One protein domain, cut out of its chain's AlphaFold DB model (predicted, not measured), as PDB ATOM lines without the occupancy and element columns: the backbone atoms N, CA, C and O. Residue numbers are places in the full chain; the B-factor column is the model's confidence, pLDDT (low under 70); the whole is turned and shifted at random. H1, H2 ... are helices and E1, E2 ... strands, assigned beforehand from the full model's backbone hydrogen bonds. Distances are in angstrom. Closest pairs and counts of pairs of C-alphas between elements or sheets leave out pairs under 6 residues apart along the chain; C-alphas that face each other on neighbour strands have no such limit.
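AT A GLANCE: This is residues 66 to 127 and 147 to 235 of the 237 residues of an uncharacterized protein of Planctomycetes bacterium (UniProt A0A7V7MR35). A strongly curled sheet of six strands, E1 E2 E3 E6 E7 E8, wraps like part of a barrel round the helix H2, and the small hairpin E4 E5 packs partly face to face with it, by E8 and the last turns of H2. The long helix H1 packs with its residues 81 to 93 on the outside of the curled sheet, while its residues 66 to 80 stick out as a free arm that makes much of the length. The printed part has 151 residues with two named helices and eight named strands, in the order H1 E1 E2 E3 E4 E5 E6 E7 E8 H2; the class is mixed, helices and strands. The large sheet has the order E1 - E2 - E3 - E6 - E7 - E8, and both sheets are antiparallel. The whole is compact, with a radius of gyration of the C-alphas of 15.6 A, and spans 51 by 34 by 33 A.

IN THESE COORDINATES: In the large sheet, E1 is residues 106 to 111, 15.7 A from first to last C-alpha, and begins at C-alpha 106 at (140.888, 50.489, 282.934). E2 is residues 114 to 120, 20.6 A, and E3 is residues 149 to 157, 23.8 A. E6 is residues 179 to 185, 18.9 A, E7 residues 193 to 197, 12.9 A, and E8 residues 203 to 208, 14.1 A. The small sheet has E4, residues 162 to 166, 12.2 A, and E5, residues 173 to 177, 12.8 A. H1, residues 66 to 95, is 43.5 A long and begins at C-alpha 66 at (146.927, 23.037, 278.327). H2, residues 219 to 233, is 21.4 A long and ends at C-alpha 233 at (135.540, 53.699, 268.479).

HOW THE PARTS SIT: The large sheet is strongly twisted, with edge strands E1 and E8. E1 and E2 form a hairpin, with N 108 and O 116 2.8 A apart, within hydrogen-bond range. E2 and E3 are antiparallel at 162 degrees, with N 117 and O 154 at 2.8 A. E3 and E6 have N 153 and O 181 at 2.9 A. E6 E7 E8 are a meander, each strand the antiparallel neighbour of the one before, with N 184 and O 195 at 2.8 A and N 196 and O 205 at 2.8 A. The sheet curls round H2; the closest C-alphas of E2 and H2, Pro 120 and Trp 221, are 6.2 A apart, and those of E8 and H2, Ile 207 and Ile 228, 6.5 A. H1 is on the opposite face at a height of 8.4 A over the sheet, giving three layers, helices on both faces of a sheet. Its line and that of E3 stand at 58 degrees on the local plane, only just slantwise to the strands. The closest C-alphas of H1 and E3, Ala 93 and Val 152, are 7.4 A apart. The hairpin E4 and E5 has N 163 and O 176 at 2.8 A. Its sheet and the large one form a sandwich, two sheets face to face, 8.4 A centre to centre where they face each other. There the closest C-alphas of E4 and E8, Gly 166 and Ala 205, are 5.8 A apart. H1 and H2 are apart. In H1 and H2 every O i to N i+4 pair is within hydrogen-bond range.

THE WHOLE: The two C-alphas farthest apart, those of Ala 66 and Lys 127, are 52.4 A apart. Without residues 66 to 80, the body spans 36 by 34 by 30 A. Residues 128 to 146 are not printed, and C-alphas 127 and 147 are 7.3 A apart across this cut, in the link E2 to E3. Of the links that are printed whole, none is long. The mean pLDDT of the printed part is 71.1, and 57 residues are under 70, among them residues 122 to 127 and 158 to 175.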
ATOM      1  N   ALA A  66     146.357  22.068 279.276       56.84
ATOM      2  CA  ALA A  66     146.927  23.037 278.327       56.84
ATOM      3  C   ALA A  66     146.109  24.345 278.265       56.84
ATOM      4  O   ALA A  66     146.649  25.426 278.026       56.84
ATOM      5  N   GLY A  67     144.795  24.257 278.508       58.22
ATOM      6  CA  GLY A  67     143.922  25.423 278.651       58.22
ATOM      7  C   GLY A  67     144.172  26.182 279.956       58.22
ATOM      8  O   GLY A  67     144.185  27.411 279.955       58.22
ATOM      9  N   ASN A  68     144.427  25.460 281.049       66.44
ATOM     10  CA  ASN A  68     144.717  26.041 282.360       66.44
ATOM     11  C   ASN A  68     146.092  26.723 282.403       66.44
ATOM     12  O   ASN A  68     146.211  27.808 282.969       66.44
ATOM     13  N   GLU A  69     147.111  26.142 281.765       67.94
ATOM     14  CA  GLU A  69     148.436  26.760 281.643       67.94
ATOM     15  C   GLU A  69     148.388  28.034 280.796       67.94
ATOM     16  O   GLU A  69     148.934  29.062 281.200       67.94
ATOM     17  N   LEU A  70     147.673  28.013 279.663       67.94
ATOM     18  CA  LEU A  70     147.477  29.203 278.834       67.94
ATOM     19  C   LEU A  70     146.702  30.295 279.586       67.94
ATOM     20  O   LEU A  70     147.076  31.466 279.515       67.94
ATOM     21  N   ALA A  71     145.657  29.924 280.328       65.94
ATOM     22  CA  ALA A  71     144.888  30.855 281.148       65.94
ATOM     23  C   ALA A  71     145.753  31.492 282.247       65.94
ATOM     24  O   ALA A  71     145.740  32.716 282.390       65.94
ATOM     25  N   ALA A  72     146.567  30.699 282.951       70.38
ATOM     26  CA  ALA A  72     147.494  31.193 283.969       70.38
ATOM     27  C   ALA A  72     148.565  32.120 283.370       70.38
ATOM     28  O   ALA A  72     148.844  33.189 283.918       70.38
ATOM     29  N   HIS A  73     149.116  31.769 282.203       64.56
ATOM     30  CA  HIS A  73     150.063  32.620 281.478       64.56
ATOM     31  C   HIS A  73     149.429  33.948 281.044       64.56
ATOM     32  O   HIS A  73     150.032  35.012 281.206       64.56
ATOM     33  N   MET A  74     148.201  33.912 280.521       66.94
ATOM     34  CA  MET A  74     147.464  35.116 280.133       66.94
ATOM     35  C   MET A  74     147.105  35.985 281.341       66.94
ATOM     36  O   MET A  74     147.204  37.211 281.271       66.94
ATOM     37  N   GLU A  75     146.727  35.381 282.463       71.94
ATOM     38  CA  GLU A  75     146.437  36.091 283.708       71.94
ATOM     39  C   GLU A  75     147.693  36.763 284.285       71.94
ATOM     40  O   GLU A  75     147.660  37.942 284.665       71.94
ATOM     41  N   GLN A  76     148.831  36.068 284.266       70.75
ATOM     42  CA  GLN A  76     150.118  36.616 284.689       70.75
ATOM     43  C   GLN A  76     150.573  37.760 283.771       70.75
ATOM     44  O   GLN A  76     151.002  38.814 284.255       70.75
ATOM     45  N   ALA A  77     150.428  37.596 282.452       64.25
ATOM     46  CA  ALA A  77     150.725  38.640 281.474       64.25
ATOM     47  C   ALA A  77     149.831  39.876 281.674       64.25
ATOM     48  O   ALA A  77     150.335  41.001 281.726       64.25
ATOM     49  N   ASN A  78     148.526  39.682 281.888       65.69
ATOM     50  CA  ASN A  78     147.581  40.762 282.177       65.69
ATOM     51  C   ASN A  78     147.928  41.504 283.473       65.69
ATOM     52  O   ASN A  78     147.871  42.737 283.525       65.69
ATOM     53  N   THR A  79     148.324  40.773 284.514       73.94
ATOM     54  CA  THR A  79     148.745  41.357 285.795       73.94
ATOM     55  C   THR A  79     150.008  42.200 285.624       73.94
ATOM     56  O   THR A  79     150.075  43.332 286.113       73.94
ATOM     57  N   ARG A  80     150.989  41.696 284.867       70.19
ATOM     58  CA  ARG A  80     152.236  42.411 284.569       70.19
ATOM     59  C   ARG A  80     151.990  43.682 283.757       70.19
ATOM     60  O   ARG A  80     152.504  44.737 284.130       70.19
ATOM     61  N   LEU A  81     151.162  43.602 282.713       71.44
ATOM     62  CA  LEU A  81     150.771  44.754 281.898       71.44
ATOM     63  C   LEU A  81     150.079  45.823 282.747       71.44
ATOM     64  O   LEU A  81     150.458  46.991 282.696       71.44
ATOM     65  N   ARG A  82     149.123  45.438 283.600       69.81
ATOM     66  CA  ARG A  82     148.459  46.377 284.519       69.81
ATOM     67  C   ARG A  82     149.435  47.035 285.490       69.81
ATOM     68  O   ARG A  82     149.323  48.235 285.729       69.81
ATOM     69  N   ALA A  83     150.404  46.290 286.021       70.38
ATOM     70  CA  ALA A  83     151.421  46.839 286.916       70.38
ATOM     71  C   ALA A  83     152.354  47.831 286.198       70.38
ATOM     72  O   ALA A  83     152.711  48.874 286.747       70.38
ATOM     73  N   GLU A  84     152.749  47.539 284.961       70.81
ATOM     74  CA  GLU A  84     153.581  48.424 284.147       70.81
ATOM     75  C   GLU A  84     152.842  49.702 283.740       70.81
ATOM     76  O   GLU A  84     153.308  50.810 284.019       70.81
ATOM     77  N   VAL A  85     151.639  49.551 283.196       72.00
ATOM     78  CA  VAL A  85     150.769  50.663 282.811       72.00
ATOM     79  C   VAL A  85     150.397  51.516 284.028       72.00
ATOM     80  O   VAL A  85     150.468  52.744 283.973       72.00
ATOM     81  N   GLY A  86     150.090  50.889 285.166       73.00
ATOM     82  CA  GLY A  86     149.827  51.581 286.428       73.00
ATOM     83  C   GLY A  86     151.025  52.401 286.919       73.00
ATOM     84  O   GLY A  86     150.844  53.535 287.380       73.00
ATOM     85  N   ARG A  87     152.255  51.887 286.766       73.44
ATOM     86  CA  ARG A  87     153.492  52.631 287.071       73.44
ATOM     87  C   ARG A  87     153.672  53.830 286.144       73.44
ATOM     88  O   ARG A  87     153.928  54.928 286.639       73.44
ATOM     89  N   MET A  88     153.480  53.653 284.836       73.50
ATOM     90  CA  MET A  88     153.557  54.748 283.860       73.50
ATOM     91  C   MET A  88     152.528  55.843 284.145       73.50
ATOM     92  O   MET A  88     152.871  57.025 284.207       73.50
ATOM     93  N   MET A  89     151.274  55.456 284.385       76.31
ATOM     94  CA  MET A  89     150.202  56.384 284.735       76.31
ATOM     95  C   MET A  89     150.499  57.135 286.031       76.31
ATOM     96  O   MET A  89     150.320  58.349 286.098       76.31
ATOM     97  N   SER A  90     150.996  56.433 287.052       73.19
ATOM     98  CA  SER A  90     151.369  57.044 288.330       73.19
ATOM     99  C   SER A  90     152.529  58.026 288.177       73.19
ATOM    100  O   SER A  90     152.498  59.097 288.778       73.19
ATOM    101  N   ALA A  91     153.534  57.707 287.356       71.62
ATOM    102  CA  ALA A  91     154.643  58.612 287.057       71.62
ATOM    103  C   ALA A  91     154.161  59.875 286.322       71.62
ATOM    104  O   ALA A  91     154.519  60.991 286.706       71.62
ATOM    105  N   ALA A  92     153.286  59.714 285.324       67.88
ATOM    106  CA  ALA A  92     152.688  60.836 284.608       67.88
ATOM    107  C   ALA A  92     151.828  61.708 285.537       67.88
ATOM    108  O   ALA A  92     151.962  62.930 285.548       67.88
ATOM    109  N   ALA A  93     151.005  61.099 286.389       69.88
ATOM    110  CA  ALA A  93     150.190  61.818 287.361       69.88
ATOM    111  C   ALA A  93     151.032  62.570 288.400       69.88
ATOM    112  O   ALA A  93     150.743  63.733 288.681       69.88
ATOM    113  N   ARG A  94     152.120  61.966 288.902       70.75
ATOM    114  CA  ARG A  94     153.070  62.625 289.817       70.75
ATOM    115  C   ARG A  94     153.697  63.868 289.193       70.75
ATOM    116  O   ARG A  94     153.763  64.893 289.865       70.75
ATOM    117  N   LYS A  95     154.068  63.818 287.907       65.75
ATOM    118  CA  LYS A  95     154.569  64.991 287.162       65.75
ATOM    119  C   LYS A  95     153.573  66.159 287.169       65.75
ATOM    120  O   LYS A  95     153.978  67.316 287.104       65.75
ATOM    121  N   HIS A  96     152.281  65.862 287.288       64.56
ATOM    122  CA  HIS A  96     151.198  66.843 287.336       64.56
ATOM    123  C   HIS A  96     150.618  67.065 288.748       64.56
ATOM    124  O   HIS A  96     149.621  67.774 288.891       64.56
ATOM    125  N   GLY A  97     151.232  66.502 289.797       66.19
ATOM    126  CA  GLY A  97     150.770  66.629 291.184       66.19
ATOM    127  C   GLY A  97     149.424  65.951 291.462       66.19
ATOM    128  O   GLY A  97     148.703  66.369 292.367       66.19
ATOM    129  N   LEU A  98     149.058  64.941 290.670       75.06
ATOM    130  CA  LEU A  98     147.818  64.178 290.797       75.06
ATOM    131  C   LEU A  98     148.096  62.839 291.493       75.06
ATOM    132  O   LEU A  98     149.099  62.176 291.218       75.06
ATOM    133  N   LYS A  99     147.185  62.412 292.369       78.94
ATOM    134  CA  LYS A  99     147.225  61.088 293.003       78.94
ATOM    135  C   LYS A  99     146.213  60.192 292.303       78.94
ATOM    136  O   LYS A  99     145.036  60.508 292.344       78.94
ATOM    137  N   LEU A 100     146.629  59.113 291.645       79.06
ATOM    138  CA  LEU A 100     145.694  58.207 290.964       79.06
ATOM    139  C   LEU A 100     145.142  57.140 291.905       79.06
ATOM    140  O   LEU A 100     145.817  56.719 292.844       79.06
ATOM    141  N   ARG A 101     143.932  56.685 291.590       79.19
ATOM    142  CA  ARG A 101     143.310  55.471 292.117       79.19
ATOM    143  C   ARG A 101     143.574  54.329 291.142       79.19
ATOM    144  O   ARG A 101     142.764  54.036 290.266       79.19
ATOM    145  N   THR A 102     144.767  53.746 291.221       73.56
ATOM    146  CA  THR A 102     145.213  52.687 290.300       73.56
ATOM    147  C   THR A 102     144.396  51.400 290.424       73.56
ATOM    148  O   THR A 102     144.429  50.575 289.518       73.56
ATOM    149  N   GLU A 103     143.639  51.229 291.507       74.69
ATOM    150  CA  GLU A 103     142.685  50.133 291.686       74.69
ATOM    151  C   GLU A 103     141.499  50.193 290.706       74.69
ATOM    152  O   GLU A 103     140.902  49.166 290.397       74.69
ATOM    153  N   GLU A 104     141.190  51.375 290.166       76.56
ATOM    154  CA  GLU A 104     140.153  51.589 289.145       76.56
ATOM    155  C   GLU A 104     140.769  51.809 287.746       76.56
ATOM    156  O   GLU A 104     140.173  52.454 286.876       76.56
ATOM    157  N   LEU A 105     141.979  51.279 287.523       83.12
ATOM    158  CA  LEU A 105     142.648  51.293 286.225       83.12
ATOM    159  C   LEU A 105     141.858  50.468 285.203       83.12
ATOM    160  O   LEU A 105     141.603  49.277 285.386       83.12
ATOM    161  N   MET A 106     141.531  51.103 284.086       85.00
ATOM    162  CA  MET A 106     140.888  50.489 282.934       85.00
ATOM    163  C   MET A 106     141.860  50.507 281.755       85.00
ATOM    164  O   MET A 106     142.520  51.517 281.519       85.00
ATOM    165  N   ILE A 107     141.953  49.389 281.036       85.12
ATOM    166  CA  ILE A 107     142.766  49.226 279.825       85.12
ATOM    167  C   ILE A 107     141.858  48.616 278.764       85.12
ATOM    168  O   ILE A 107     141.149  47.644 279.041       85.12
ATOM    169  N   THR A 108     141.830  49.188 277.567       85.00
ATOM    170  CA  THR A 108     141.008  48.688 276.463       85.00
ATOM    171  C   THR A 108     141.703  48.917 275.132       85.00
ATOM    172  O   THR A 108     142.111  50.038 274.836       85.00
ATOM    173  N   SER A 109     141.812  47.863 274.320       82.69
ATOM    174  CA  SER A 109     142.225  48.007 272.923       82.69
ATOM    175  C   SER A 109     141.112  48.695 272.139       82.69
ATOM    176  O   SER A 109     139.943  48.336 272.283       82.69
ATOM    177  N   ILE A 110     141.470  49.699 271.346       79.31
ATOM    178  CA  ILE A 110     140.563  50.358 270.400       79.31
ATOM    179  C   ILE A 110     140.686  49.688 269.028       79.31
ATOM    180  O   ILE A 110     139.670  49.387 268.414       79.31
ATOM    181  N   ASP A 111     141.920  49.448 268.578       76.88
ATOM    182  CA  ASP A 111     142.267  48.702 267.363       76.88
ATOM    183  C   ASP A 111     143.542  47.866 267.615       76.88
ATOM    184  O   ASP A 111     144.023  47.822 268.755       76.88
ATOM    185  N   ASP A 112     144.073  47.201 266.584       75.62
ATOM    186  CA  ASP A 112     145.254  46.319 266.674       75.62
ATOM    187  C   ASP A 112     146.526  47.047 267.143       75.62
ATOM    188  O   ASP A 112     147.427  46.441 267.721       75.62
ATOM    189  N   ASP A 113     146.598  48.360 266.916       75.44
ATOM    190  CA  ASP A 113     147.779  49.190 267.161       75.44
ATOM    191  C   ASP A 113     147.505  50.319 268.174       75.44
ATOM    192  O   ASP A 113     148.363  51.187 268.372       75.44
ATOM    193  N   THR A 114     146.318  50.369 268.789       76.38
ATOM    194  CA  THR A 114     145.871  51.494 269.625       76.38
ATOM    195  C   THR A 114     145.153  50.994 270.866       76.38
ATOM    196  O   THR A 114     144.156  50.279 270.785       76.38
ATOM    197  N   ALA A 115     145.598  51.459 272.029       82.12
ATOM    198  CA  ALA A 115     144.961  51.182 273.306       82.12
ATOM    199  C   ALA A 115     144.662  52.475 274.068       82.12
ATOM    200  O   ALA A 115     145.438  53.434 274.068       82.12
ATOM    201  N   LEU A 116     143.521  52.472 274.749       85.19
ATOM    202  CA  LEU A 116     143.144  53.466 275.735       85.19
ATOM    203  C   LEU A 116     143.366  52.874 277.118       85.19
ATOM    204  O   LEU A 116     142.958  51.757 277.419       85.19
ATOM    205  N   THR A 117     144.008  53.646 277.973       86.81
ATOM    206  CA  THR A 117     144.165  53.338 279.388       86.81
ATOM    207  C   THR A 117     143.647  54.520 280.187       86.81
ATOM    208  O   THR A 117     143.863  55.661 279.790       86.81
ATOM    209  N   GLY A 118     143.007  54.299 281.331       87.75
ATOM    210  CA  GLY A 118     142.674  55.394 282.230       87.75
ATOM    211  C   GLY A 118     142.468  54.981 283.675       87.75
ATOM    212  O   GLY A 118     142.069  53.860 283.964       87.75
ATOM    213  N   ALA A 119     142.675  55.934 284.578       85.06
ATOM    214  CA  ALA A 119     142.424  55.789 286.005       85.06
ATOM    215  C   ALA A 119     141.845  57.093 286.588       85.06
ATOM    216  O   ALA A 119     142.221  58.184 286.138       85.06
ATOM    217  N   PRO A 120     140.973  57.017 287.609       84.56
ATOM    218  CA  PRO A 120     140.466  58.199 288.285       84.56
ATOM    219  C   PRO A 120     141.535  58.824 289.187       84.56
ATOM    220  O   PRO A 120     142.460  58.157 289.660       84.56
ATOM    221  N   VAL A 121     141.398  60.122 289.463       79.88
ATOM    222  CA  VAL A 121     142.228  60.817 290.458       79.88
ATOM    223  C   VAL A 121     141.579  60.685 291.843       79.88
ATOM    224  O   VAL A 121     140.367  60.811 292.003       79.88
ATOM    225  N   ALA A 122     142.385  60.426 292.866       66.88
ATOM    226  CA  ALA A 122     141.997  60.453 294.266       66.88
ATOM    227  C   ALA A 122     141.799  61.903 294.739       66.88
ATOM    228  O   ALA A 122     142.683  62.743 294.581       66.88
ATOM    229  N   GLY A 123     140.664  62.178 295.387       55.28
ATOM    230  CA  GLY A 123     140.418  63.443 296.094       55.28
ATOM    231  C   GLY A 123     139.666  64.531 295.317       55.28
ATOM    232  O   GLY A 123     139.394  65.582 295.895       55.28
ATOM    233  N   THR A 124     139.258  64.309 294.065       52.28
ATOM    234  CA  THR A 124     138.585  65.337 293.238       52.28
ATOM    235  C   THR A 124     137.053  65.285 293.221       52.28
ATOM    236  O   THR A 124     136.422  65.969 292.424       52.28
ATOM    237  N   ALA A 125     136.421  64.578 294.161       42.94
ATOM    238  CA  ALA A 125     134.965  64.646 294.358       42.94
ATOM    239  C   ALA A 125     134.512  65.672 295.425       42.94
ATOM    240  O   ALA A 125     133.316  65.831 295.637       42.94
ATOM    241  N   GLY A 126     135.431  66.349 296.132       35.56
ATOM    242  CA  GLY A 126     135.084  67.001 297.406       35.56
ATOM    243  C   GLY A 126     134.968  68.528 297.435       35.56
ATOM    244  O   GLY A 126     134.143  69.046 298.180       35.56
ATOM    245  N   LYS A 127     135.806  69.285 296.713       33.91
ATOM    246  CA  LYS A 127     135.870  70.752 296.881       33.91
ATOM    247  C   LYS A 127     136.336  71.465 295.611       33.91
ATOM    248  O   LYS A 127     137.448  71.976 295.558       33.91
ATOM    249  N   SER A 147     141.620  71.130 290.378       58.88
ATOM    250  CA  SER A 147     140.450  70.822 291.203       58.88
ATOM    251  C   SER A 147     139.334  70.140 290.399       58.88
ATOM    252  O   SER A 147     138.599  69.318 290.937       58.88
ATOM    253  N   ALA A 148     139.285  70.390 289.090       68.56
ATOM    254  CA  ALA A 148     138.311  69.820 288.165       68.56
ATOM    255  C   ALA A 148     138.793  68.530 287.459       68.56
ATOM    256  O   ALA A 148     138.127  68.031 286.549       68.56
ATOM    257  N   VAL A 149     139.962  67.983 287.816       76.62
ATOM    258  CA  VAL A 149     140.501  66.775 287.166       76.62
ATOM    259  C   VAL A 149     139.904  65.523 287.802       76.62
ATOM    260  O   VAL A 149     140.218  65.167 288.931       76.62
ATOM    261  N   VAL A 150     139.064  64.812 287.059       79.38
ATOM    262  CA  VAL A 150     138.369  63.606 287.542       79.38
ATOM    263  C   VAL A 150     139.143  62.318 287.251       79.38
ATOM    264  O   VAL A 150     138.934  61.304 287.912       79.38
ATOM    265  N   GLY A 151     140.068  62.353 286.294       83.00
ATOM    266  CA  GLY A 151     140.900  61.208 285.941       83.00
ATOM    267  C   GLY A 151     142.024  61.562 284.987       83.00
ATOM    268  O   GLY A 151     142.164  62.705 284.549       83.00
ATOM    269  N   VAL A 152     142.822  60.559 284.658       84.25
ATOM    270  CA  VAL A 152     143.873  60.629 283.643       84.25
ATOM    271  C   VAL A 152     143.639  59.494 282.660       84.25
ATOM    272  O   VAL A 152     143.273  58.391 283.066       84.25
ATOM    273  N   ILE A 153     143.856  59.764 281.378       87.19
ATOM    274  CA  ILE A 153     143.895  58.741 280.336       87.19
ATOM    275  C   ILE A 153     145.235  58.780 279.605       87.19
ATOM    276  O   ILE A 153     145.870  59.829 279.484       87.19
ATOM    277  N   VAL A 154     145.648  57.630 279.095       84.94
ATOM    278  CA  VAL A 154     146.772  57.465 278.184       84.94
ATOM    279  C   VAL A 154     146.230  56.832 276.918       84.94
ATOM    280  O   VAL A 154     145.593  55.781 276.963       84.94
ATOM    281  N   LEU A 155     146.479  57.495 275.798       83.00
ATOM    282  CA  LEU A 155     146.203  56.975 274.474       83.00
ATOM    283  C   LEU A 155     147.531  56.527 273.872       83.00
ATOM    284  O   LEU A 155     148.379  57.361 273.543       83.00
ATOM    285  N   SER A 156     147.734  55.219 273.792       77.69
ATOM    286  CA  SER A 156     148.953  54.609 273.261       77.69
ATOM    287  C   SER A 156     148.695  54.033 271.877       77.69
ATOM    288  O   SER A 156     147.686  53.369 271.671       77.69
ATOM    289  N   GLY A 157     149.632  54.249 270.961       72.44
ATOM    290  CA  GLY A 157     149.677  53.610 269.651       72.44
ATOM    291  C   GLY A 157     151.024  53.857 268.979       72.44
ATOM    292  O   GLY A 157     151.911  54.457 269.600       72.44
ATOM    293  N   ARG A 158     151.209  53.400 267.731       62.31
ATOM    294  CA  ARG A 158     152.454  53.654 266.972       62.31
ATOM    295  C   ARG A 158     152.807  55.151 267.016       62.31
ATOM    296  O   ARG A 158     151.931  56.001 266.854       62.31
ATOM    297  N   ARG A 159     154.087  55.474 267.266       45.94
ATOM    298  CA  ARG A 159     154.592  56.861 267.389       45.94
ATOM    299  C   ARG A 159     154.027  57.747 266.270       45.94
ATOM    300  O   ARG A 159     154.086  57.367 265.107       45.94
ATOM    301  N   ASN A 160     153.534  58.933 266.630       47.53
ATOM    302  CA  ASN A 160     152.936  59.933 265.731       47.53
ATOM    303  C   ASN A 160     151.594  59.555 265.077       47.53
ATOM    304  O   ASN A 160     151.093  60.340 264.272       47.53
ATOM    305  N   LYS A 161     150.961  58.429 265.433       57.50
ATOM    306  CA  LYS A 161     149.565  58.193 265.048       57.50
ATOM    307  C   LYS A 161     148.691  59.147 265.861       57.50
ATOM    308  O   LYS A 161     148.742  59.172 267.089       57.50
ATOM    309  N   ALA A 162     147.922  59.979 265.178       59.75
ATOM    310  CA  ALA A 162     146.878  60.751 265.817       59.75
ATOM    311  C   ALA A 162     145.559  60.001 265.602       59.75
ATOM    312  O   ALA A 162     145.268  59.528 264.505       59.75
ATOM    313  N   VAL A 163     144.806  59.828 266.679       63.69
ATOM    314  CA  VAL A 163     143.540  59.098 266.699       63.69
ATOM    315  C   VAL A 163     142.426  60.090 266.410       63.69
ATOM    316  O   VAL A 163     142.384  61.175 266.998       63.69
ATOM    317  N   ASN A 164     141.526  59.738 265.498       63.28
ATOM    318  CA  ASN A 164     140.378  60.581 265.199       63.28
ATOM    319  C   ASN A 164     139.458  60.637 266.420       63.28
ATOM    320  O   ASN A 164     138.987  59.619 266.924       63.28
ATOM    321  N   ALA A 165     139.211  61.843 266.917       61.56
ATOM    322  CA  ALA A 165     138.272  62.077 267.998       61.56
ATOM    323  C   ALA A 165     137.691  63.485 267.919       61.56
ATOM    324  O   ALA A 165     138.313  64.435 267.459       61.56
ATOM    325  N   GLY A 166     136.447  63.621 268.363       55.78
ATOM    326  CA  GLY A 166     135.703  64.881 268.334       55.78
ATOM    327  C   GLY A 166     136.514  66.086 268.816       55.78
ATOM    328  O   GLY A 166     137.155  66.056 269.864       55.78
ATOM    329  N   SER A 167     136.461  67.143 268.015       57.44
ATOM    330  CA  SER A 167     137.136  68.411 268.245       57.44
ATOM    331  C   SER A 167     136.434  69.242 269.323       57.44
ATOM    332  O   SER A 167     135.266  69.038 269.658       57.44
ATOM    333  N   VAL A 168     137.136  70.261 269.823       53.34
ATOM    334  CA  VAL A 168     136.541  71.352 270.615       53.34
ATOM    335  C   VAL A 168     135.454  72.091 269.817       53.34
ATOM    336  O   VAL A 168     134.541  72.679 270.401       53.34
ATOM    337  N   LYS A 169     135.517  72.050 268.478       52.03
ATOM    338  CA  LYS A 169     134.479  72.588 267.591       52.03
ATOM    339  C   LYS A 169     133.378  71.551 267.363       52.03
ATOM    340  O   LYS A 169     133.643  70.445 266.897       52.03
ATOM    341  N   ALA A 170     132.137  71.935 267.668       45.12
ATOM    342  CA  ALA A 170     130.960  71.115 267.405       45.12
ATOM    343  C   ALA A 170     130.912  70.714 265.919       45.12
ATOM    344  O   ALA A 170     131.026  71.572 265.048       45.12
ATOM    345  N   GLY A 171     130.773  69.414 265.649       43.84
ATOM    346  CA  GLY A 171     130.650  68.875 264.291       43.84
ATOM    347  C   GLY A 171     131.962  68.631 263.537       43.84
ATOM    348  O   GLY A 171     131.900  68.225 262.384       43.84
ATOM    349  N   GLN A 172     133.138  68.840 264.144       46.09
ATOM    350  CA  GLN A 172     134.420  68.499 263.512       46.09
ATOM    351  C   GLN A 172     135.097  67.313 264.199       46.09
ATOM    352  O   GLN A 172     135.230  67.276 265.425       46.09
ATOM    353  N   VAL A 173     135.575  66.367 263.393       54.38
ATOM    354  CA  VAL A 173     136.540  65.355 263.828       54.38
ATOM    355  C   VAL A 173     137.897  66.047 263.926       54.38
ATOM    356  O   VAL A 173     138.375  66.634 262.956       54.38
ATOM    357  N   GLY A 174     138.471  66.073 265.124       60.03
ATOM    358  CA  GLY A 174     139.849  66.491 265.345       60.03
ATOM    359  C   GLY A 174     140.753  65.266 265.437       60.03
ATOM    360  O   GLY A 174     140.287  64.139 265.587       60.03
ATOM    361  N   THR A 175     142.060  65.474 265.370       67.12
ATOM    362  CA  THR A 175     143.024  64.404 265.622       67.12
ATOM    363  C   THR A 175     143.637  64.604 267.003       67.12
ATOM    364  O   THR A 175     144.197  65.662 267.298       67.12
ATOM    365  N   ILE A 176     143.501  63.604 267.871       72.44
ATOM    366  CA  ILE A 176     144.118  63.580 269.196       72.44
ATOM    367  C   ILE A 176     145.409  62.763 269.085       72.44
ATOM    368  O   ILE A 176     145.340  61.582 268.754       72.44
ATOM    369  N   PRO A 177     146.591  63.352 269.325       72.19
ATOM    370  CA  PRO A 177     147.836  62.594 269.259       72.19
ATOM    371  C   PRO A 177     147.873  61.461 270.299       72.19
ATOM    372  O   PRO A 177     147.177  61.488 271.310       72.19
ATOM    373  N   THR A 178     148.707  60.445 270.091       77.88
ATOM    374  CA  THR A 178     149.056  59.539 271.196       77.88
ATOM    375  C   THR A 178     149.714  60.334 272.320       77.88
ATOM    376  O   THR A 178     150.585  61.172 272.066       77.88
ATOM    377  N   GLY A 179     149.333  60.071 273.566       76.56
ATOM    378  CA  GLY A 179     149.853  60.817 274.703       76.56
ATOM    379  C   GLY A 179     149.049  60.634 275.981       76.56
ATOM    380  O   GLY A 179     148.117  59.837 276.063       76.56
ATOM    381  N   THR A 180     149.442  61.387 277.006       81.06
ATOM    382  CA  THR A 180     148.724  61.451 278.283       81.06
ATOM    383  C   THR A 180     147.816  62.672 278.313       81.06
ATOM    384  O   THR A 180     148.244  63.777 277.970       81.06
ATOM    385  N   TYR A 181     146.587  62.474 278.781       83.25
ATOM    386  CA  TYR A 181     145.576  63.515 278.898       83.25
ATOM    387  C   TYR A 181     144.962  63.519 280.288       83.25
ATOM    388  O   TYR A 181     144.601  62.477 280.836       83.25
ATOM    389  N   ALA A 182     144.783  64.713 280.840       82.94
ATOM    390  CA  ALA A 182     143.934  64.888 282.004       82.94
ATOM    391  C   ALA A 182     142.471  64.942 281.559       82.94
ATOM    392  O   ALA A 182     142.125  65.636 280.602       82.94
ATOM    393  N   VAL A 183     141.608  64.228 282.272       84.44
ATOM    394  CA  VAL A 183     140.162  64.291 282.085       84.44
ATOM    395  C   VAL A 183     139.621  65.319 283.060       84.44
ATOM    396  O   VAL A 183     139.600  65.092 284.271       84.44
ATOM    397  N   ARG A 184     139.189  66.460 282.531       80.38
ATOM    398  CA  ARG A 184     138.524  67.503 283.305       80.38
ATOM    399  C   ARG A 184     137.020  67.279 283.243       80.38
ATOM    400  O   ARG A 184     136.433  67.323 282.164       80.38
ATOM    401  N   GLY A 185     136.413  67.024 284.390       72.38
ATOM    402  CA  GLY A 185     134.966  67.007 284.544       72.38
ATOM    403  C   GLY A 185     134.535  68.269 285.266       72.38
ATOM    404  O   GLY A 185     135.295  68.818 286.061       72.38
ATOM    405  N   ASP A 186     133.318  68.727 285.008       64.75
ATOM    406  CA  ASP A 186     132.726  69.664 285.951       64.75
ATOM    407  C   ASP A 186     132.521  68.959 287.294       64.75
ATOM    408  O   ASP A 186     132.240  67.754 287.341       64.75
ATOM    409  N   ALA A 187     132.669  69.707 288.383       46.16
ATOM    410  CA  ALA A 187     132.557  69.155 289.731       46.16
ATOM    411  C   ALA A 187     131.129  68.708 290.070       46.16
ATOM    412  O   ALA A 187     130.923  67.969 291.033       46.16
ATOM    413  N   SER A 188     130.135  69.131 289.281       51.34
ATOM    414  CA  SER A 188     128.779  68.619 289.412       51.34
ATOM    415  C   SER A 188     128.696  67.195 288.854       51.34
ATOM    416  O   SER A 188     129.107  66.896 287.729       51.34
ATOM    417  N   LEU A 189     128.101  66.296 289.641       50.12
ATOM    418  CA  LEU A 189     127.735  64.948 289.191       50.12
ATOM    419  C   LEU A 189     126.763  64.985 287.993       50.12
ATOM    420  O   LEU A 189     126.638  64.003 287.266       50.12
ATOM    421  N   GLU A 190     126.141  66.133 287.741       54.47
ATOM    422  CA  GLU A 190     125.211  66.369 286.638       54.47
ATOM    423  C   GLU A 190     125.897  66.703 285.317       54.47
ATOM    424  O   GLU A 190     125.290  66.537 284.256       54.47
ATOM    425  N   SER A 191     127.160  67.146 285.338       64.06
ATOM    426  CA  SER A 191     127.831  67.479 284.090       64.06
ATOM    427  C   SER A 191     128.038  66.224 283.257       64.06
ATOM    428  O   SER A 191     128.779  65.305 283.629       64.06
ATOM    429  N   ARG A 192     127.358  66.221 282.109       74.69
ATOM    430  CA  ARG A 192     127.445  65.211 281.054       74.69
ATOM    431  C   ARG A 192     128.593  65.497 280.098       74.69
ATOM    432  O   ARG A 192     128.606  64.946 279.009       74.69
ATOM    433  N   ARG A 193     129.524  66.393 280.435       78.00
ATOM    434  CA  ARG A 193     130.632  66.758 279.549       78.00
ATOM    435  C   ARG A 193     131.948  66.642 280.289       78.00
ATOM    436  O   ARG A 193     132.113  67.180 281.380       78.00
ATOM    437  N   VAL A 194     132.893  65.963 279.657       80.38
ATOM    438  CA  VAL A 194     134.288  65.929 280.087       80.38
ATOM    439  C   VAL A 194     135.166  66.488 278.983       80.38
ATOM    440  O   VAL A 194     134.869  66.347 277.799       80.38
ATOM    441  N   SER A 195     136.243  67.149 279.373       83.38
ATOM    442  CA  SER A 195     137.241  67.692 278.461       83.38
ATOM    443  C   SER A 195     138.541  66.920 278.619       83.38
ATOM    444  O   SER A 195     139.005  66.709 279.738       83.38
ATOM    445  N   LEU A 196     139.141  66.523 277.505       82.88
ATOM    446  CA  LEU A 196     140.496  65.991 277.475       82.88
ATOM    447  C   LEU A 196     141.464  67.160 277.353       82.88
ATOM    448  O   LEU A 196     141.338  67.980 276.443       82.88
ATOM    449  N   VAL A 197     142.416  67.246 278.272       80.31
ATOM    450  CA  VAL A 197     143.389  68.336 278.351       80.31
ATOM    451  C   VAL A 197     144.786  67.766 278.145       80.31
ATOM    452  O   VAL A 197     145.196  66.853 278.863       80.31
ATOM    453  N   GLY A 198     145.503  68.283 277.147       74.62
ATOM    454  CA  GLY A 198     146.880  67.881 276.856       74.62
ATOM    455  C   GLY A 198     147.891  68.472 277.844       74.62
ATOM    456  O   GLY A 198     147.571  69.359 278.634       74.62
ATOM    457  N   GLY A 199     149.149  68.026 277.764       68.00
ATOM    458  CA  GLY A 199     150.229  68.479 278.658       68.00
ATOM    459  C   GLY A 199     150.539  69.985 278.606       68.00
ATOM    460  O   GLY A 199     151.142  70.512 279.533       68.00
ATOM    461  N   ASN A 200     150.089  70.687 277.562       68.94
ATOM    462  CA  ASN A 200     150.172  72.145 277.413       68.94
ATOM    463  C   ASN A 200     148.973  72.898 278.028       68.94
ATOM    464  O   ASN A 200     148.806  74.090 277.782       68.94
ATOM    465  N   GLY A 201     148.084  72.205 278.746       68.25
ATOM    466  CA  GLY A 201     146.883  72.790 279.345       68.25
ATOM    467  C   GLY A 201     145.754  73.100 278.356       68.25
ATOM    468  O   GLY A 201     144.708  73.599 278.772       68.25
ATOM    469  N   LYS A 202     145.913  72.794 277.060       74.25
ATOM    470  CA  LYS A 202     144.869  73.029 276.054       74.25
ATOM    471  C   LYS A 202     143.878  71.871 276.014       74.25
ATOM    472  O   LYS A 202     144.267  70.703 276.041       74.25
ATOM    473  N   VAL A 203     142.594  72.208 275.902       77.81
ATOM    474  CA  VAL A 203     141.542  71.223 275.631       77.81
ATOM    475  C   VAL A 203     141.734  70.700 274.211       77.81
ATOM    476  O   VAL A 203     141.751  71.482 273.263       77.81
ATOM    477  N   VAL A 204     141.891  69.387 274.078       76.56
ATOM    478  CA  VAL A 204     142.030  68.710 272.781       76.56
ATOM    479  C   VAL A 204     140.696  68.166 272.280       76.56
ATOM    480  O   VAL A 204     140.467  68.132 271.077       76.56
ATOM    481  N   ALA A 205     139.800  67.794 273.196       79.38
ATOM    482  CA  ALA A 205     138.487  67.260 272.867       79.38
ATOM    483  C   ALA A 205     137.493  67.472 274.005       79.38
ATOM    484  O   ALA A 205     137.871  67.470 275.178       79.38
ATOM    485  N   THR A 206     136.215  67.583 273.647       82.25
ATOM    486  CA  THR A 206     135.101  67.613 274.597       82.25
ATOM    487  C   THR A 206     134.165  66.458 274.289       82.25
ATOM    488  O   THR A 206     133.641  66.355 273.183       82.25
ATOM    489  N   ILE A 207     133.942  65.599 275.276       81.12
ATOM    490  CA  ILE A 207     133.224  64.335 275.133       81.12
ATOM    491  C   ILE A 207     131.972  64.388 275.996       81.12
ATOM    492  O   ILE A 207     132.019  64.790 277.162       81.12
ATOM    493  N   ASN A 208     130.846  63.979 275.415       82.44
ATOM    494  CA  ASN A 208     129.608  63.823 276.159       82.44
ATOM    495  C   ASN A 208     129.626  62.471 276.878       82.44
ATOM    496  O   ASN A 208     129.769  61.428 276.243       82.44
ATOM    497  N   VAL A 209     129.489  62.504 278.200       79.44
ATOM    498  CA  VAL A 209     129.317  61.330 279.046       79.44
ATOM    499  C   VAL A 209     127.893  60.839 278.878       79.44
ATOM    500  O   VAL A 209     126.937  61.547 279.203       79.44
ATOM    501  N   ASP A 210     127.762  59.622 278.372       76.44
ATOM    502  CA  ASP A 210     126.470  58.987 278.201       76.44
ATOM    503  C   ASP A 210     125.962  58.488 279.575       76.44
ATOM    504  O   ASP A 210     126.642  57.708 280.258       76.44
ATOM    505  N   PRO A 211     124.788  58.973 280.028       70.06
ATOM    506  CA  PRO A 211     124.249  58.660 281.348       70.06
ATOM    507  C   PRO A 211     123.838  57.191 281.494       70.06
ATOM    508  O   PRO A 211     123.776  56.692 282.620       70.06
ATOM    509  N   THR A 212     123.614  56.465 280.396       73.31
ATOM    510  CA  THR A 212     123.259  55.037 280.450       73.31
ATOM    511  C   THR A 212     124.386  54.189 281.048       73.31
ATOM    512  O   THR A 212     124.126  53.186 281.716       73.31
ATOM    513  N   TRP A 213     125.642  54.632 280.922       71.50
ATOM    514  CA  TRP A 213     126.781  53.974 281.564       71.50
ATOM    515  C   TRP A 213     126.860  54.239 283.069       71.50
ATOM    516  O   TRP A 213     127.412  53.410 283.791       71.50
ATOM    517  N   GLN A 214     126.294  55.348 283.563       61.91
ATOM    518  CA  GLN A 214     126.256  55.647 285.002       61.91
ATOM    519  C   GLN A 214     125.287  54.724 285.748       61.91
ATOM    520  O   GLN A 214     125.567  54.334 286.879       61.91
ATOM    521  N   ALA A 215     124.196  54.310 285.099       56.28
ATOM    522  CA  ALA A 215     123.215  53.388 285.674       56.28
ATOM    523  C   ALA A 215     123.779  51.971 285.915       56.28
ATOM    524  O   ALA A 215     123.266  51.210 286.736       56.28
ATOM    525  N   ARG A 216     124.868  51.596 285.231       57.53
ATOM    526  CA  ARG A 216     125.451  50.248 285.270       57.53
ATOM    527  C   ARG A 216     126.472  50.074 286.400       57.53
ATOM    528  O   ARG A 216     127.642  49.887 286.091       57.53
ATOM    529  N   LYS A 217     126.061  50.142 287.679       56.84
ATOM    530  CA  LYS A 217     126.814  49.765 288.921       56.84
ATOM    531  C   LYS A 217     128.329  50.112 288.994       56.84
ATOM    532  O   LYS A 217     129.047  49.572 289.825       56.84
ATOM    533  N   GLY A 218     128.842  50.990 288.138       59.19
ATOM    534  CA  GLY A 218     130.269  51.068 287.807       59.19
ATOM    535  C   GLY A 218     130.955  52.353 288.243       59.19
ATOM    536  O   GLY A 218     132.121  52.556 287.927       59.19
ATOM    537  N   GLY A 219     130.235  53.231 288.939       75.75
ATOM    538  CA  GLY A 219     130.729  54.550 289.312       75.75
ATOM    539  C   GLY A 219     130.855  55.511 288.122       75.75
ATOM    540  O   GLY A 219     130.869  55.130 286.947       75.75
ATOM    541  N   ARG A 220     130.947  56.810 288.430       78.69
ATOM    542  CA  ARG A 220     131.060  57.889 287.433       78.69
ATOM    543  C   ARG A 220     132.297  57.731 286.544       78.69
ATOM    544  O   ARG A 220     132.224  58.030 285.355       78.69
ATOM    545  N   TRP A 221     133.408  57.240 287.098       83.94
ATOM    546  CA  TRP A 221     134.644  57.028 286.345       83.94
ATOM    547  C   TRP A 221     134.461  56.034 285.197       83.94
ATOM    548  O   TRP A 221     134.797  56.357 284.061       83.94
ATOM    549  N   LYS A 222     133.847  54.874 285.451       83.38
ATOM    550  CA  LYS A 222     133.576  53.887 284.398       83.38
ATOM    551  C   LYS A 222     132.696  54.472 283.299       83.38
ATOM    552  O   LYS A 222     132.968  54.255 282.127       83.38
ATOM    553  N   ALA A 223     131.680  55.258 283.655       82.56
ATOM    554  CA  ALA A 223     130.833  55.921 282.666       82.56
ATOM    555  C   ALA A 223     131.607  56.922 281.798       82.56
ATOM    556  O   ALA A 223     131.438  56.948 280.578       82.56
ATOM    557  N   ILE A 224     132.487  57.713 282.416       84.19
ATOM    558  CA  ILE A 224     133.387  58.632 281.715       84.19
ATOM    559  C   ILE A 224     134.306  57.854 280.773       84.19
ATOM    560  O   ILE A 224     134.352  58.158 279.585       84.19
ATOM    561  N   TYR A 225     134.985  56.829 281.283       86.06
ATOM    562  CA  TYR A 225     135.911  56.011 280.512       86.06
ATOM    563  C   TYR A 225     135.225  55.351 279.309       86.06
ATOM    564  O   TYR A 225     135.697  55.487 278.183       86.06
ATOM    565  N   MET A 226     134.069  54.715 279.517       85.62
ATOM    566  CA  MET A 226     133.304  54.077 278.441       85.62
ATOM    567  C   MET A 226     132.806  55.093 277.409       85.62
ATOM    568  O   MET A 226     132.805  54.798 276.219       85.62
ATOM    569  N   SER A 227     132.441  56.305 277.837       84.44
ATOM    570  CA  SER A 227     132.037  57.374 276.914       84.44
ATOM    571  C   SER A 227     133.209  57.874 276.072       84.44
ATOM    572  O   SER A 227     133.046  58.119 274.879       84.44
ATOM    573  N   ILE A 228     134.399  57.990 276.671       84.06
ATOM    574  CA  ILE A 228     135.639  58.326 275.959       84.06
ATOM    575  C   ILE A 228     135.975  57.228 274.946       84.06
ATOM    576  O   ILE A 228     136.225  57.518 273.780       84.06
ATOM    577  N   MET A 229     135.912  55.966 275.363       84.38
ATOM    578  CA  MET A 229     136.159  54.818 274.496       84.38
ATOM    579  C   MET A 229     135.176  54.763 273.320       84.38
ATOM    580  O   MET A 229     135.600  54.690 272.172       84.38
ATOM    581  N   ALA A 230     133.871  54.878 273.580       82.81
ATOM    582  CA  ALA A 230     132.838  54.888 272.542       82.81
ATOM    583  C   ALA A 230     132.969  56.084 271.587       82.81
ATOM    584  O   ALA A 230     132.513  56.036 270.443       82.81
ATOM    585  N   HIS A 231     133.552  57.187 272.056       80.06
ATOM    586  CA  HIS A 231     133.865  58.342 271.223       80.06
ATOM    587  C   HIS A 231     135.028  58.066 270.269       80.06
ATOM    588  O   HIS A 231     134.935  58.452 269.108       80.06
ATOM    589  N   PHE A 232     136.070  57.364 270.721       77.69
ATOM    590  CA  PHE A 232     137.170  56.921 269.857       77.69
ATOM    591  C   PHE A 232     136.730  55.822 268.880       77.69
ATOM    592  O   PHE A 232     137.006  55.922 267.691       77.69
ATOM    593  N   MET A 233     135.973  54.818 269.332       77.38
ATOM    594  CA  MET A 233     135.540  53.699 268.479       77.38
ATOM    595  C   MET A 233     134.611  54.130 267.335       77.38
ATOM    596  O   MET A 233     134.739  53.630 266.225       77.38
ATOM    597  N   ARG A 234     133.720  55.107 267.560       72.62
ATOM    598  CA  ARG A 234     132.830  55.642 266.507       72.62
ATOM    599  C   ARG A 234     133.557  56.326 265.348       72.62
ATOM    600  O   ARG A 234     132.916  56.645 264.358       72.62
ATOM    601  N   GLN A 235     134.844  56.615 265.496       62.97
ATOM    602  CA  GLN A 235     135.658  57.284 264.482       62.97
ATOM    603  C   GLN A 235     136.556  56.304 263.706       62.97
ATOM    604  O   GLN A 235     137.326  56.739 262.852       62.97
TER     605      GLN A 235